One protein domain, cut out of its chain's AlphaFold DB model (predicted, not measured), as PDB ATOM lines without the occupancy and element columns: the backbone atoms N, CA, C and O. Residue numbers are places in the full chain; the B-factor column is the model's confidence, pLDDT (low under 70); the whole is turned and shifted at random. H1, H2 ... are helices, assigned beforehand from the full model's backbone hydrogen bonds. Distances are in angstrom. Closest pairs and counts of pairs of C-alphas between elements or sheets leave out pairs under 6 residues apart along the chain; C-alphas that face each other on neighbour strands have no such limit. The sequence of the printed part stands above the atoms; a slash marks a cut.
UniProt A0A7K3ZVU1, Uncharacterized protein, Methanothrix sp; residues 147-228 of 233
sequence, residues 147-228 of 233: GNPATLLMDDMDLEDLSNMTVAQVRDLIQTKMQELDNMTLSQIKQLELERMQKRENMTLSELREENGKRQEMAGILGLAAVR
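This is residues 147 to 228 of the 233 residues of an uncharacterized protein of Methanothrix sp (UniProt A0A7K3ZVU1). Three long helices, H3, H4 and H5, make three sides of an open frame, following one another round corners, and the short helix H1 sits in its middle. The short H2 lies near the third corner, packed on residues 214 to 221 of H5. The printed part has 82 residues with five named helices, in order H1 to H5, and no named strand: all helix. It is only just compact, close to loose, with a radius of gyration of the C-alphas of 13.6 A and spans of 33 by 33 by 24 A.

H3, residues 167 to 183, touches H1, residues 149 to 156, with residues 174 to 178 alone, about perpendicular at 83 degrees; the closest C-alphas, of Pro 149 and Met 178, are 5.9 A apart. H5, residues 205 to 221, only just touches H1, with 3 pairs of C-alphas within 8 A, by residues 215 to 219 alone; the closest C-alphas are those of Met 154 and Arg 215, 6.0 A. H2, residues 159 to 164, touches H5 at a shallow tilt of 23 degrees, the same way, closest at the C-alphas of Leu 159 and Met 218, 6.1 A. H4, residues 186 to 201, touches no helix. H3 and H5 are apart. Every O i to N i+4 pair is within hydrogen-bond range in H2, H3, H4 and H5, and 3 of 4 in H1.

H3 is 24.5 A long, H5 24.4 A and H4 22.4 A. H1 begins at C-alpha 149 (-42.750, -1.567, -3.352), and H5 ends at C-alpha 221 (-34.569, 6.907, -11.729).

The C-alphas farthest apart, of Ser 187 and Arg 228, are 36.8 A apart. The printed part has no cut, and its four links between helices are tight. Residues 182 to 188, of which 186 to 188 belong to H4, stand free. The pLDDT is under 70 at residues 147 to 150 and 223 to 228.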
ATOM      1  N   GLY A 147     -39.667  -6.610   0.212       53.06
ATOM      2  CA  GLY A 147     -40.454  -5.547   0.841       53.06
ATOM      3  C   GLY A 147     -40.248  -4.129   0.315       53.06
ATOM      4  O   GLY A 147     -40.756  -3.202   0.939       53.06
ATOM      5  N   ASN A 148     -39.543  -3.926  -0.803       63.25
ATOM      6  CA  ASN A 148     -39.521  -2.609  -1.434       63.25
ATOM      7  C   ASN A 148     -40.634  -2.527  -2.502       63.25
ATOM      8  O   ASN A 148     -40.529  -3.211  -3.516       63.25
ATOM      9  N   PRO A 149     -41.685  -1.701  -2.344       64.44
ATOM     10  CA  PRO A 149     -42.750  -1.567  -3.352       64.44
ATOM     11  C   PRO A 149     -42.204  -1.173  -4.732       64.44
ATOM     12  O   PRO A 149     -42.783  -1.508  -5.762       64.44
ATOM     13  N   ALA A 150     -41.040  -0.527  -4.769       66.88
ATOM     14  CA  ALA A 150     -40.395  -0.149  -6.007       66.88
ATOM     15  C   ALA A 150     -39.764  -1.322  -6.777       66.88
ATOM     16  O   ALA A 150     -39.631  -1.231  -7.993       66.88
ATOM     17  N   THR A 151     -39.429  -2.449  -6.131       71.00
ATOM     18  CA  THR A 151     -39.014  -3.652  -6.878       71.00
ATOM     19  C   THR A 151     -40.172  -4.284  -7.624       71.00
ATOM     20  O   THR A 151     -39.944  -4.869  -8.677       71.00
ATOM     21  N   LEU A 152     -41.399  -4.133  -7.111       74.06
ATOM     22  CA  LEU A 152     -42.581  -4.619  -7.811       74.06
ATOM     23  C   LEU A 152     -42.916  -3.753  -9.019       74.06
ATOM     24  O   LEU A 152     -43.247  -4.298 -10.065       74.06
ATOM     25  N   LEU A 153     -42.762  -2.434  -8.881       74.94
ATOM     26  CA  LEU A 153     -42.918  -1.481  -9.977       74.94
ATOM     27  C   LEU A 153     -41.985  -1.787 -11.148       74.94
ATOM     28  O   LEU A 153     -42.427  -1.794 -12.287       74.94
ATOM     29  N   MET A 154     -40.721  -2.103 -10.867       77.44
ATOM     30  CA  MET A 154     -39.740  -2.457 -11.899       77.44
ATOM     31  C   MET A 154     -40.045  -3.769 -12.639       77.44
ATOM     32  O   MET A 154     -39.390  -4.042 -13.637       77.44
ATOM     33  N   ASP A 155     -40.959  -4.608 -12.140       75.75
ATOM     34  CA  ASP A 155     -41.388  -5.830 -12.839       75.75
ATOM     35  C   ASP A 155     -42.638  -5.598 -13.710       75.75
ATOM     36  O   ASP A 155     -42.885  -6.370 -14.636       75.75
ATOM     37  N   ASP A 156     -43.434  -4.569 -13.387       77.56
ATOM     38  CA  ASP A 156     -44.735  -4.283 -14.010       77.56
ATOM     39  C   ASP A 156     -44.670  -3.117 -15.017       77.56
ATOM     40  O   ASP A 156     -45.669  -2.832 -15.676       77.56
ATOM     41  N   MET A 157     -43.533  -2.417 -15.110       78.62
ATOM     42  CA  MET A 157     -43.361  -1.218 -15.936       78.62
ATOM     43  C   MET A 157     -42.176  -1.329 -16.886       78.62
ATOM     44  O   MET A 157     -41.141  -1.904 -16.544       78.62
ATOM     45  N   ASP A 158     -42.310  -0.659 -18.027       83.75
ATOM     46  CA  ASP A 158     -41.213  -0.418 -18.950       83.75
ATOM     47  C   ASP A 158     -40.433   0.851 -18.581       83.75
ATOM     48  O   ASP A 158     -40.935   1.796 -17.961       83.75
ATOM     49  N   LEU A 159     -39.165   0.877 -18.987       81.50
ATOM     50  CA  LEU A 159     -38.264   1.999 -18.736       81.50
ATOM     51  C   LEU A 159     -38.787   3.311 -19.343       81.50
ATOM     52  O   LEU A 159     -38.679   4.366 -18.715       81.50
ATOM     53  N   GLU A 160     -39.341   3.249 -20.555       82.81
ATOM     54  CA  GLU A 160     -39.854   4.419 -21.272       82.81
ATOM     55  C   GLU A 160     -41.016   5.063 -20.514       82.81
ATOM     56  O   GLU A 160     -41.010   6.277 -20.291       82.81
ATOM     57  N   ASP A 161     -41.954   4.250 -20.029       84.94
ATOM     58  CA  ASP A 161     -43.089   4.709 -19.230       84.94
ATOM     59  C   ASP A 161     -42.617   5.417 -17.964       84.94
ATOM     60  O   ASP A 161     -43.048   6.536 -17.680       84.94
ATOM     61  N   LEU A 162     -41.662   4.819 -17.241       82.94
ATOM     62  CA  LEU A 162     -41.106   5.428 -16.037       82.94
ATOM     63  C   LEU A 162     -40.365   6.740 -16.338       82.94
ATOM     64  O   LEU A 162     -40.475   7.695 -15.568       82.94
ATOM     65  N   SER A 163     -39.627   6.809 -17.448       82.31
ATOM     66  CA  SER A 163     -38.871   8.005 -17.847       82.31
ATOM     67  C   SER A 163     -39.770   9.191 -18.218       82.31
ATOM     68  O   SER A 163     -39.394  10.344 -18.007       82.31
ATOM     69  N   ASN A 164     -40.976   8.907 -18.716       86.44
ATOM     70  CA  ASN A 164     -41.968   9.910 -19.095       86.44
ATOM     71  C   ASN A 164     -42.807  10.407 -17.905       86.44
ATOM     72  O   ASN A 164     -43.537  11.394 -18.029       86.44
ATOM     73  N   MET A 165     -42.718   9.751 -16.745       85.50
ATOM     74  CA  MET A 165     -43.452  10.145 -15.548       85.50
ATOM     75  C   MET A 165     -42.763  11.284 -14.796       85.50
ATOM     76  O   MET A 165     -41.547  11.340 -14.619       85.50
ATOM     77  N   THR A 166     -43.572  12.183 -14.243       84.56
ATOM     78  CA  THR A 166     -43.089  13.180 -13.286       84.56
ATOM     79  C   THR A 166     -42.810  12.546 -11.922       84.56
ATOM     80  O   THR A 166     -43.434  11.560 -11.529       84.56
ATOM     81  N   VAL A 167     -41.943  13.176 -11.123       80.88
ATOM     82  CA  VAL A 167     -41.646  12.740  -9.742       80.88
ATOM     83  C   VAL A 167     -42.915  12.601  -8.887       80.88
ATOM     84  O   VAL A 167     -42.981  11.725  -8.028       80.88
ATOM     85  N   ALA A 168     -43.928  13.444  -9.112       82.50
ATOM     86  CA  ALA A 168     -45.211  13.350  -8.416       82.50
ATOM     87  C   ALA A 168     -45.960  12.062  -8.792       82.50
ATOM     88  O   ALA A 168     -46.331  11.297  -7.907       82.50
ATOM     89  N   GLN A 169     -46.074  11.767 -10.089       85.00
ATOM     90  CA  GLN A 169     -46.719  10.544 -10.573       85.00
ATOM     91  C   GLN A 169     -45.990   9.283 -10.095       85.00
ATOM     92  O   GLN A 169     -46.637   8.310  -9.719       85.00
ATOM     93  N   VAL A 170     -44.653   9.299 -10.049       82.69
ATOM     94  CA  VAL A 170     -43.860   8.180  -9.511       82.69
ATOM     95  C   VAL A 170     -44.164   7.952  -8.027       82.69
ATOM     96  O   VAL A 170     -44.329   6.811  -7.595       82.69
ATOM     97  N   ARG A 171     -44.288   9.021  -7.229       80.88
ATOM     98  CA  ARG A 171     -44.650   8.920  -5.805       80.88
ATOM     99  C   ARG A 171     -46.062   8.373  -5.606       80.88
ATOM    100  O   ARG A 171     -46.242   7.486  -4.773       80.88
ATOM    101  N   ASP A 172     -47.028   8.868  -6.371       86.25
ATOM    102  CA  ASP A 172     -48.423   8.417  -6.304       86.25
ATOM    103  C   ASP A 172     -48.543   6.939  -6.698       86.25
ATOM    104  O   ASP A 172     -49.278   6.163  -6.078       86.25
ATOM    105  N   LEU A 173     -47.755   6.516  -7.685       84.38
ATOM    106  CA  LEU A 173     -47.713   5.133  -8.130       84.38
ATOM    107  C   LEU A 173     -47.090   4.202  -7.078       84.38
ATOM    108  O   LEU A 173     -47.656   3.148  -6.785       84.38
ATOM    109  N   ILE A 174     -45.983   4.607  -6.444       81.00
ATOM    110  CA  ILE A 174     -45.395   3.875  -5.307       81.00
ATOM    111  C   ILE A 174     -46.422   3.719  -4.181       81.00
ATOM    112  O   ILE A 174     -46.578   2.621  -3.648       81.00
ATOM    113  N   GLN A 175     -47.149   4.785  -3.836       82.56
ATOM    114  CA  GLN A 175     -48.174   4.726  -2.793       82.56
ATOM    115  C   GLN A 175     -49.323   3.788  -3.161       82.56
ATOM    116  O   GLN A 175     -49.781   3.020  -2.318       82.56
ATOM    117  N   THR A 176     -49.752   3.807  -4.421       85.69
ATOM    118  CA  THR A 176     -50.812   2.925  -4.915       85.69
ATOM    119  C   THR A 176     -50.383   1.460  -4.820       85.69
ATOM    120  O   THR A 176     -51.141   0.632  -4.319       85.69
ATOM    121  N   LYS A 177     -49.139   1.130  -5.196       81.38
ATOM    122  CA  LYS A 177     -48.604  -0.233  -5.043       81.38
ATOM    123  C   LYS A 177     -48.423  -0.658  -3.592       81.38
ATOM    124  O   LYS A 177     -48.647  -1.822  -3.275       81.38
ATOM    125  N   MET A 178     -48.066   0.261  -2.697       80.00
ATOM    126  CA  MET A 178     -48.059  -0.031  -1.260       80.00
ATOM    127  C   MET A 178     -49.457  -0.395  -0.755       80.00
ATOM    128  O   MET A 178     -49.606  -1.392  -0.058       80.00
ATOM    129  N   GLN A 179     -50.483   0.355  -1.157       82.38
ATOM    130  CA  GLN A 179     -51.867   0.050  -0.790       82.38
ATOM    131  C   GLN A 179     -52.348  -1.274  -1.393       82.38
ATOM    132  O   GLN A 179     -53.061  -2.026  -0.735       82.38
ATOM    133  N   GLU A 180     -51.960  -1.579  -2.632       82.50
ATOM    134  CA  GLU A 180     -52.260  -2.861  -3.271       82.50
ATOM    135  C   GLU A 180     -51.663  -4.030  -2.471       82.50
ATOM    136  O   GLU A 180     -52.367  -4.993  -2.175       82.50
ATOM    137  N   LEU A 181     -50.403  -3.909  -2.034       77.75
ATOM    138  CA  LEU A 181     -49.758  -4.893  -1.162       77.75
ATOM    139  C   LEU A 181     -50.438  -5.018   0.204       77.75
ATOM    140  O   LEU A 181     -50.655  -6.139   0.662       77.75
ATOM    141  N   ASP A 182     -50.790  -3.898   0.838       79.81
ATOM    142  CA  ASP A 182     -51.459  -3.881   2.145       79.81
ATOM    143  C   ASP A 182     -52.848  -4.539   2.094       79.81
ATOM    144  O   ASP A 182     -53.317  -5.102   3.087       79.81
ATOM    145  N   ASN A 183     -53.501  -4.499   0.930       85.06
ATOM    146  CA  ASN A 183     -54.799  -5.126   0.698       85.06
ATOM    147  C   ASN A 183     -54.704  -6.610   0.305       85.06
ATOM    148  O   ASN A 183     -55.725  -7.303   0.298       85.06
ATOM    149  N   MET A 184     -53.511  -7.123  -0.012       83.50
ATOM    150  CA  MET A 184     -53.314  -8.531  -0.345       83.50
ATOM    151  C   MET A 184     -53.097  -9.394   0.899       83.50
ATOM    152  O   MET A 184     -52.413  -9.042   1.858       83.50
ATOM    153  N   THR A 185     -53.638 -10.608   0.856       85.94
ATOM    154  CA  THR A 185     -53.334 -11.631   1.858       85.94
ATOM    155  C   THR A 185     -51.921 -12.180   1.667       85.94
ATOM    156  O   THR A 185     -51.392 -12.231   0.556       85.94
ATOM    157  N   LEU A 186     -51.319 -12.703   2.739       75.94
ATOM    158  CA  LEU A 186     -50.000 -13.347   2.672       75.94
ATOM    159  C   LEU A 186     -49.936 -14.478   1.626       75.94
ATOM    160  O   LEU A 186     -48.894 -14.688   1.014       75.94
ATOM    161  N   SER A 187     -51.032 -15.214   1.420       77.69
ATOM    162  CA  SER A 187     -51.133 -16.241   0.375       77.69
ATOM    163  C   SER A 187     -51.037 -15.659  -1.033       77.69
ATOM    164  O   SER A 187     -50.337 -16.227  -1.863       77.69
ATOM    165  N   GLN A 188     -51.684 -14.520  -1.286       77.12
ATOM    166  CA  GLN A 188     -51.628 -13.841  -2.583       77.12
ATOM    167  C   GLN A 188     -50.239 -13.254  -2.842       77.12
ATOM    168  O   GLN A 188     -49.716 -13.414  -3.937       77.12
ATOM    169  N   ILE A 189     -49.591 -12.678  -1.821       76.75
ATOM    170  CA  ILE A 189     -48.207 -12.186  -1.930       76.75
ATOM    171  C   ILE A 189     -47.255 -13.331  -2.295       76.75
ATOM    172  O   ILE A 189     -46.453 -13.200  -3.215       76.75
ATOM    173  N   LYS A 190     -47.372 -14.483  -1.624       77.19
ATOM    174  CA  LYS A 190     -46.564 -15.670  -1.948       77.19
ATOM    175  C   LYS A 190     -46.817 -16.181  -3.366       77.19
ATOM    176  O   LYS A 190     -45.882 -16.627  -4.020       77.19
ATOM    177  N   GLN A 191     -48.067 -16.146  -3.822       82.50
ATOM    178  CA  GLN A 191     -48.420 -16.573  -5.171       82.50
ATOM    179  C   GLN A 191     -47.831 -15.630  -6.227       82.50
ATOM    180  O   GLN A 191     -47.238 -16.107  -7.188       82.50
ATOM    181  N   LEU A 192     -47.911 -14.317  -6.001       78.38
ATOM    182  CA  LEU A 192     -47.318 -13.301  -6.868       78.38
ATOM    183  C   LEU A 192     -45.787 -13.434  -6.935       78.38
ATOM    184  O   LEU A 192     -45.200 -13.365  -8.013       78.38
ATOM    185  N   GLU A 193     -45.126 -13.660  -5.793       73.69
ATOM    186  CA  GLU A 193     -43.681 -13.925  -5.743       73.69
ATOM    187  C   GLU A 193     -43.310 -15.193  -6.528       73.69
ATOM    188  O   GLU A 193     -42.317 -15.195  -7.258       73.69
ATOM    189  N   LEU A 194     -44.108 -16.260  -6.406       78.38
ATOM    190  CA  LEU A 194     -43.875 -17.524  -7.104       78.38
ATOM    191  C   LEU A 194     -44.035 -17.380  -8.621       78.38
ATOM    192  O   LEU A 194     -43.175 -17.835  -9.368       78.38
ATOM    193  N   GLU A 195     -45.095 -16.716  -9.074       83.62
ATOM    194  CA  GLU A 195     -45.348 -16.469 -10.497       83.62
ATOM    195  C   GLU A 195     -44.204 -15.667 -11.135       83.62
ATOM    196  O   GLU A 195     -43.680 -16.032 -12.189       83.62
ATOM    197  N   ARG A 196     -43.735 -14.613 -10.455       80.31
ATOM    198  CA  ARG A 196     -42.594 -13.806 -10.917       80.31
ATOM    199  C   ARG A 196     -41.288 -14.593 -10.929       80.31
ATOM    200  O   ARG A 196     -40.463 -14.397 -11.820       80.31
ATOM    201  N   MET A 197     -41.087 -15.480  -9.955       74.31
ATOM    202  CA  MET A 197     -39.928 -16.368  -9.928       74.31
ATOM    203  C   MET A 197     -39.935 -17.310 -11.130       74.31
ATOM    204  O   MET A 197     -38.936 -17.376 -11.838       74.31
ATOM    205  N   GLN A 198     -41.066 -17.962 -11.402       78.81
ATOM    206  CA  GLN A 198     -41.220 -18.866 -12.542       78.81
ATOM    207  C   GLN A 198     -41.021 -18.139 -13.874       78.81
ATOM    208  O   GLN A 198     -40.334 -18.646 -14.758       78.81
ATOM    209  N   LYS A 199     -41.539 -16.910 -14.000       81.75
ATOM    210  CA  LYS A 199     -41.290 -16.062 -15.173       81.75
ATOM    211  C   LYS A 199     -39.791 -15.850 -15.410       81.75
ATOM    212  O   LYS A 199     -39.343 -15.962 -16.544       81.75
ATOM    213  N   ARG A 200     -39.009 -15.592 -14.354       72.56
ATOM    214  CA  ARG A 200     -37.544 -15.447 -14.458       72.56
ATOM    215  C   ARG A 200     -36.812 -16.757 -14.694       72.56
ATOM    216  O   ARG A 200     -35.774 -16.738 -15.343       72.56
ATOM    217  N   GLU A 201     -37.316 -17.870 -14.177       75.12
ATOM    218  CA  GLU A 201     -36.724 -19.189 -14.421       75.12
ATOM    219  C   GLU A 201     -36.824 -19.607 -15.890       75.12
ATOM    220  O   GLU A 201     -35.902 -20.248 -16.382       75.12
ATOM    221  N   ASN A 202     -37.874 -19.168 -16.588       82.75
ATOM    222  CA  ASN A 202     -38.101 -19.469 -18.001       82.75
ATOM    223  C   ASN A 202     -37.388 -18.516 -18.979       82.75
ATOM    224  O   ASN A 202     -37.392 -18.787 -20.175       82.75
ATOM    225  N   MET A 203     -36.805 -17.408 -18.505       81.50
ATOM    226  CA  MET A 203     -36.059 -16.481 -19.364       81.50
ATOM    227  C   MET A 203     -34.633 -16.968 -19.606       81.50
ATOM    228  O   MET A 203     -33.992 -17.544 -18.719       81.50
ATOM    229  N   THR A 204     -34.133 -16.692 -20.807       84.38
ATOM    230  CA  THR A 204     -32.746 -16.970 -21.185       84.38
ATOM    231  C   THR A 204     -31.777 -16.022 -20.480       84.38
ATOM    232  O   THR A 204     -32.144 -14.947 -19.991       84.38
ATOM    233  N   LEU A 205     -30.500 -16.394 -20.416       74.50
ATOM    234  CA  LEU A 205     -29.473 -15.543 -19.814       74.50
ATOM    235  C   LEU A 205     -29.279 -14.213 -20.554       74.50
ATOM    236  O   LEU A 205     -28.987 -13.204 -19.906       74.50
ATOM    237  N   SER A 206     -29.456 -14.191 -21.875       75.31
ATOM    238  CA  SER A 206     -29.426 -12.955 -22.666       75.31
ATOM    239  C   SER A 206     -30.587 -12.017 -22.310       75.31
ATOM    240  O   SER A 206     -30.345 -10.855 -21.974       75.31
ATOM    241  N   GLU A 207     -31.816 -12.536 -22.256       79.44
ATOM    242  CA  GLU A 207     -33.010 -11.788 -21.834       79.44
ATOM    243  C   GLU A 207     -32.876 -11.274 -20.395       79.44
ATOM    244  O   GLU A 207     -33.166 -10.113 -20.118       79.44
ATOM    245  N   LEU A 208     -32.348 -12.093 -19.481       80.19
ATOM    246  CA  LEU A 208     -32.094 -11.681 -18.098       80.19
ATOM    247  C   LEU A 208     -31.038 -10.579 -17.990       80.19
ATOM    248  O   LEU A 208     -31.133  -9.732 -17.099       80.19
ATOM    249  N   ARG A 209     -30.002 -10.572 -18.838       74.38
ATOM    250  CA  ARG A 209     -29.025  -9.468 -18.861       74.38
ATOM    251  C   ARG A 209     -29.685  -8.171 -19.315       74.38
ATOM    252  O   ARG A 209     -29.444  -7.138 -18.694       74.38
ATOM    253  N   GLU A 210     -30.518  -8.232 -20.347       80.44
ATOM    254  CA  GLU A 210     -31.250  -7.070 -20.849       80.44
ATOM    255  C   GLU A 210     -32.253  -6.540 -19.811       80.44
ATOM    256  O   GLU A 210     -32.244  -5.349 -19.490       80.44
ATOM    257  N   GLU A 211     -33.060  -7.424 -19.219       74.62
ATOM    258  CA  GLU A 211     -34.018  -7.087 -18.161       74.62
ATOM    259  C   GLU A 211     -33.304  -6.466 -16.951       74.62
ATOM    260  O   GLU A 211     -33.728  -5.433 -16.435       74.62
ATOM    261  N   ASN A 212     -32.174  -7.033 -16.514       76.44
ATOM    262  CA  ASN A 212     -31.394  -6.464 -15.414       76.44
ATOM    263  C   ASN A 212     -30.809  -5.087 -15.753       76.44
ATOM    264  O   ASN A 212     -30.752  -4.235 -14.867       76.44
ATOM    265  N   GLY A 213     -30.411  -4.849 -17.008       77.38
ATOM    266  CA  GLY A 213     -29.994  -3.526 -17.479       77.38
ATOM    267  C   GLY A 213     -31.119  -2.501 -17.337       77.38
ATOM    268  O   GLY A 213     -30.949  -1.484 -16.664       77.38
ATOM    269  N   LYS A 214     -32.310  -2.829 -17.853       80.19
ATOM    270  CA  LYS A 214     -33.520  -1.997 -17.723       80.19
ATOM    271  C   LYS A 214     -33.869  -1.728 -16.258       80.19
ATOM    272  O   LYS A 214     -34.115  -0.589 -15.866       80.19
ATOM    273  N   ARG A 215     -33.831  -2.756 -15.405       77.00
ATOM    274  CA  ARG A 215     -34.105  -2.619 -13.964       77.00
ATOM    275  C   ARG A 215     -33.059  -1.774 -13.246       77.00
ATOM    276  O   ARG A 215     -33.410  -1.050 -12.320       77.00
ATOM    277  N   GLN A 216     -31.797  -1.823 -13.663       74.75
ATOM    278  CA  GLN A 216     -30.753  -0.965 -13.109       74.75
ATOM    279  C   GLN A 216     -30.990   0.511 -13.453       74.75
ATOM    280  O   GLN A 216     -30.824   1.370 -12.585       74.75
ATOM    281  N   GLU A 217     -31.416   0.809 -14.678       76.12
ATOM    282  CA  GLU A 217     -31.761   2.171 -15.093       76.12
ATOM    283  C   GLU A 217     -33.002   2.686 -14.355       76.12
ATOM    284  O   GLU A 217     -32.968   3.775 -13.775       76.12
ATOM    285  N   MET A 218     -34.051   1.864 -14.247       78.00
ATOM    286  CA  MET A 218     -35.233   2.189 -13.443       78.00
ATOM    287  C   MET A 218     -34.886   2.409 -11.965       78.00
ATOM    288  O   MET A 218     -35.367   3.359 -11.346       78.00
ATOM    289  N   ALA A 219     -33.999   1.591 -11.390       74.94
ATOM    290  CA  ALA A 219     -33.509   1.783 -10.027       74.94
ATOM    291  C   ALA A 219     -32.730   3.099  -9.870       74.94
ATOM    292  O   ALA A 219     -32.792   3.716  -8.806       74.94
ATOM    293  N   GLY A 220     -32.022   3.544 -10.910       74.94
ATOM    294  CA  GLY A 220     -31.392   4.861 -10.962       74.94
ATOM    295  C   GLY A 220     -32.419   5.991 -10.887       74.94
ATOM    296  O   GLY A 220     -32.298   6.868 -10.033       74.94
ATOM    297  N   ILE A 221     -33.472   5.921 -11.709       77.38
ATOM    298  CA  ILE A 221     -34.569   6.907 -11.729       77.38
ATOM    299  C   ILE A 221     -35.301   6.952 -10.378       77.38
ATOM    300  O   ILE A 221     -35.632   8.025  -9.874       77.38
ATOM    301  N   LEU A 222     -35.507   5.793  -9.752       71.69
ATOM    302  CA  LEU A 222     -36.188   5.665  -8.461       71.69
ATOM    303  C   LEU A 222     -35.287   5.985  -7.253       71.69
ATOM    304  O   LEU A 222     -35.761   5.942  -6.117       71.69
ATOM    305  N   GLY A 223     -34.002   6.293  -7.464       69.81
ATOM    306  CA  GLY A 223     -33.049   6.578  -6.383       69.81
ATOM    307  C   GLY A 223     -32.724   5.364  -5.502       69.81
ATOM    308  O   GLY A 223     -32.351   5.518  -4.341       69.81
ATOM    309  N   LEU A 224     -32.893   4.154  -6.039       64.81
ATOM    310  CA  LEU A 224     -32.655   2.868  -5.375       64.81
ATOM    311  C   LEU A 224     -31.298   2.262  -5.723       64.81
ATOM    312  O   LEU A 224     -30.850   1.321  -5.064       64.81
ATOM    313  N   ALA A 225     -30.646   2.782  -6.762       55.59
ATOM    314  CA  ALA A 225     -29.262   2.458  -7.043       55.59
ATOM    315  C   ALA A 225     -28.412   2.852  -5.827       55.59
ATOM    316  O   ALA A 225     -28.449   3.996  -5.370       55.59
ATOM    317  N   ALA A 226     -27.636   1.903  -5.295       43.72
ATOM    318  CA  ALA A 226     -26.607   2.227  -4.320       43.72
ATOM    319  C   ALA A 226     -25.683   3.265  -4.967       43.72
ATOM    320  O   ALA A 226     -24.974   2.937  -5.920       43.72
ATOM    321  N   VAL A 227     -25.730   4.508  -4.482       31.34
ATOM    322  CA  VAL A 227     -24.807   5.573  -4.876       31.34
ATOM    323  C   VAL A 227     -23.407   5.014  -4.669       31.34
ATOM    324  O   VAL A 227     -22.963   4.845  -3.533       31.34
ATOM    325  N   ARG A 228     -22.722   4.648  -5.756       34.19
ATOM    326  CA  ARG A 228     -21.283   4.422  -5.690       34.19
ATOM    327  C   ARG A 228     -20.685   5.811  -5.497       34.19
ATOM    328  O   ARG A 228     -20.860   6.631  -6.395       34.19
TER     329      ARG A 228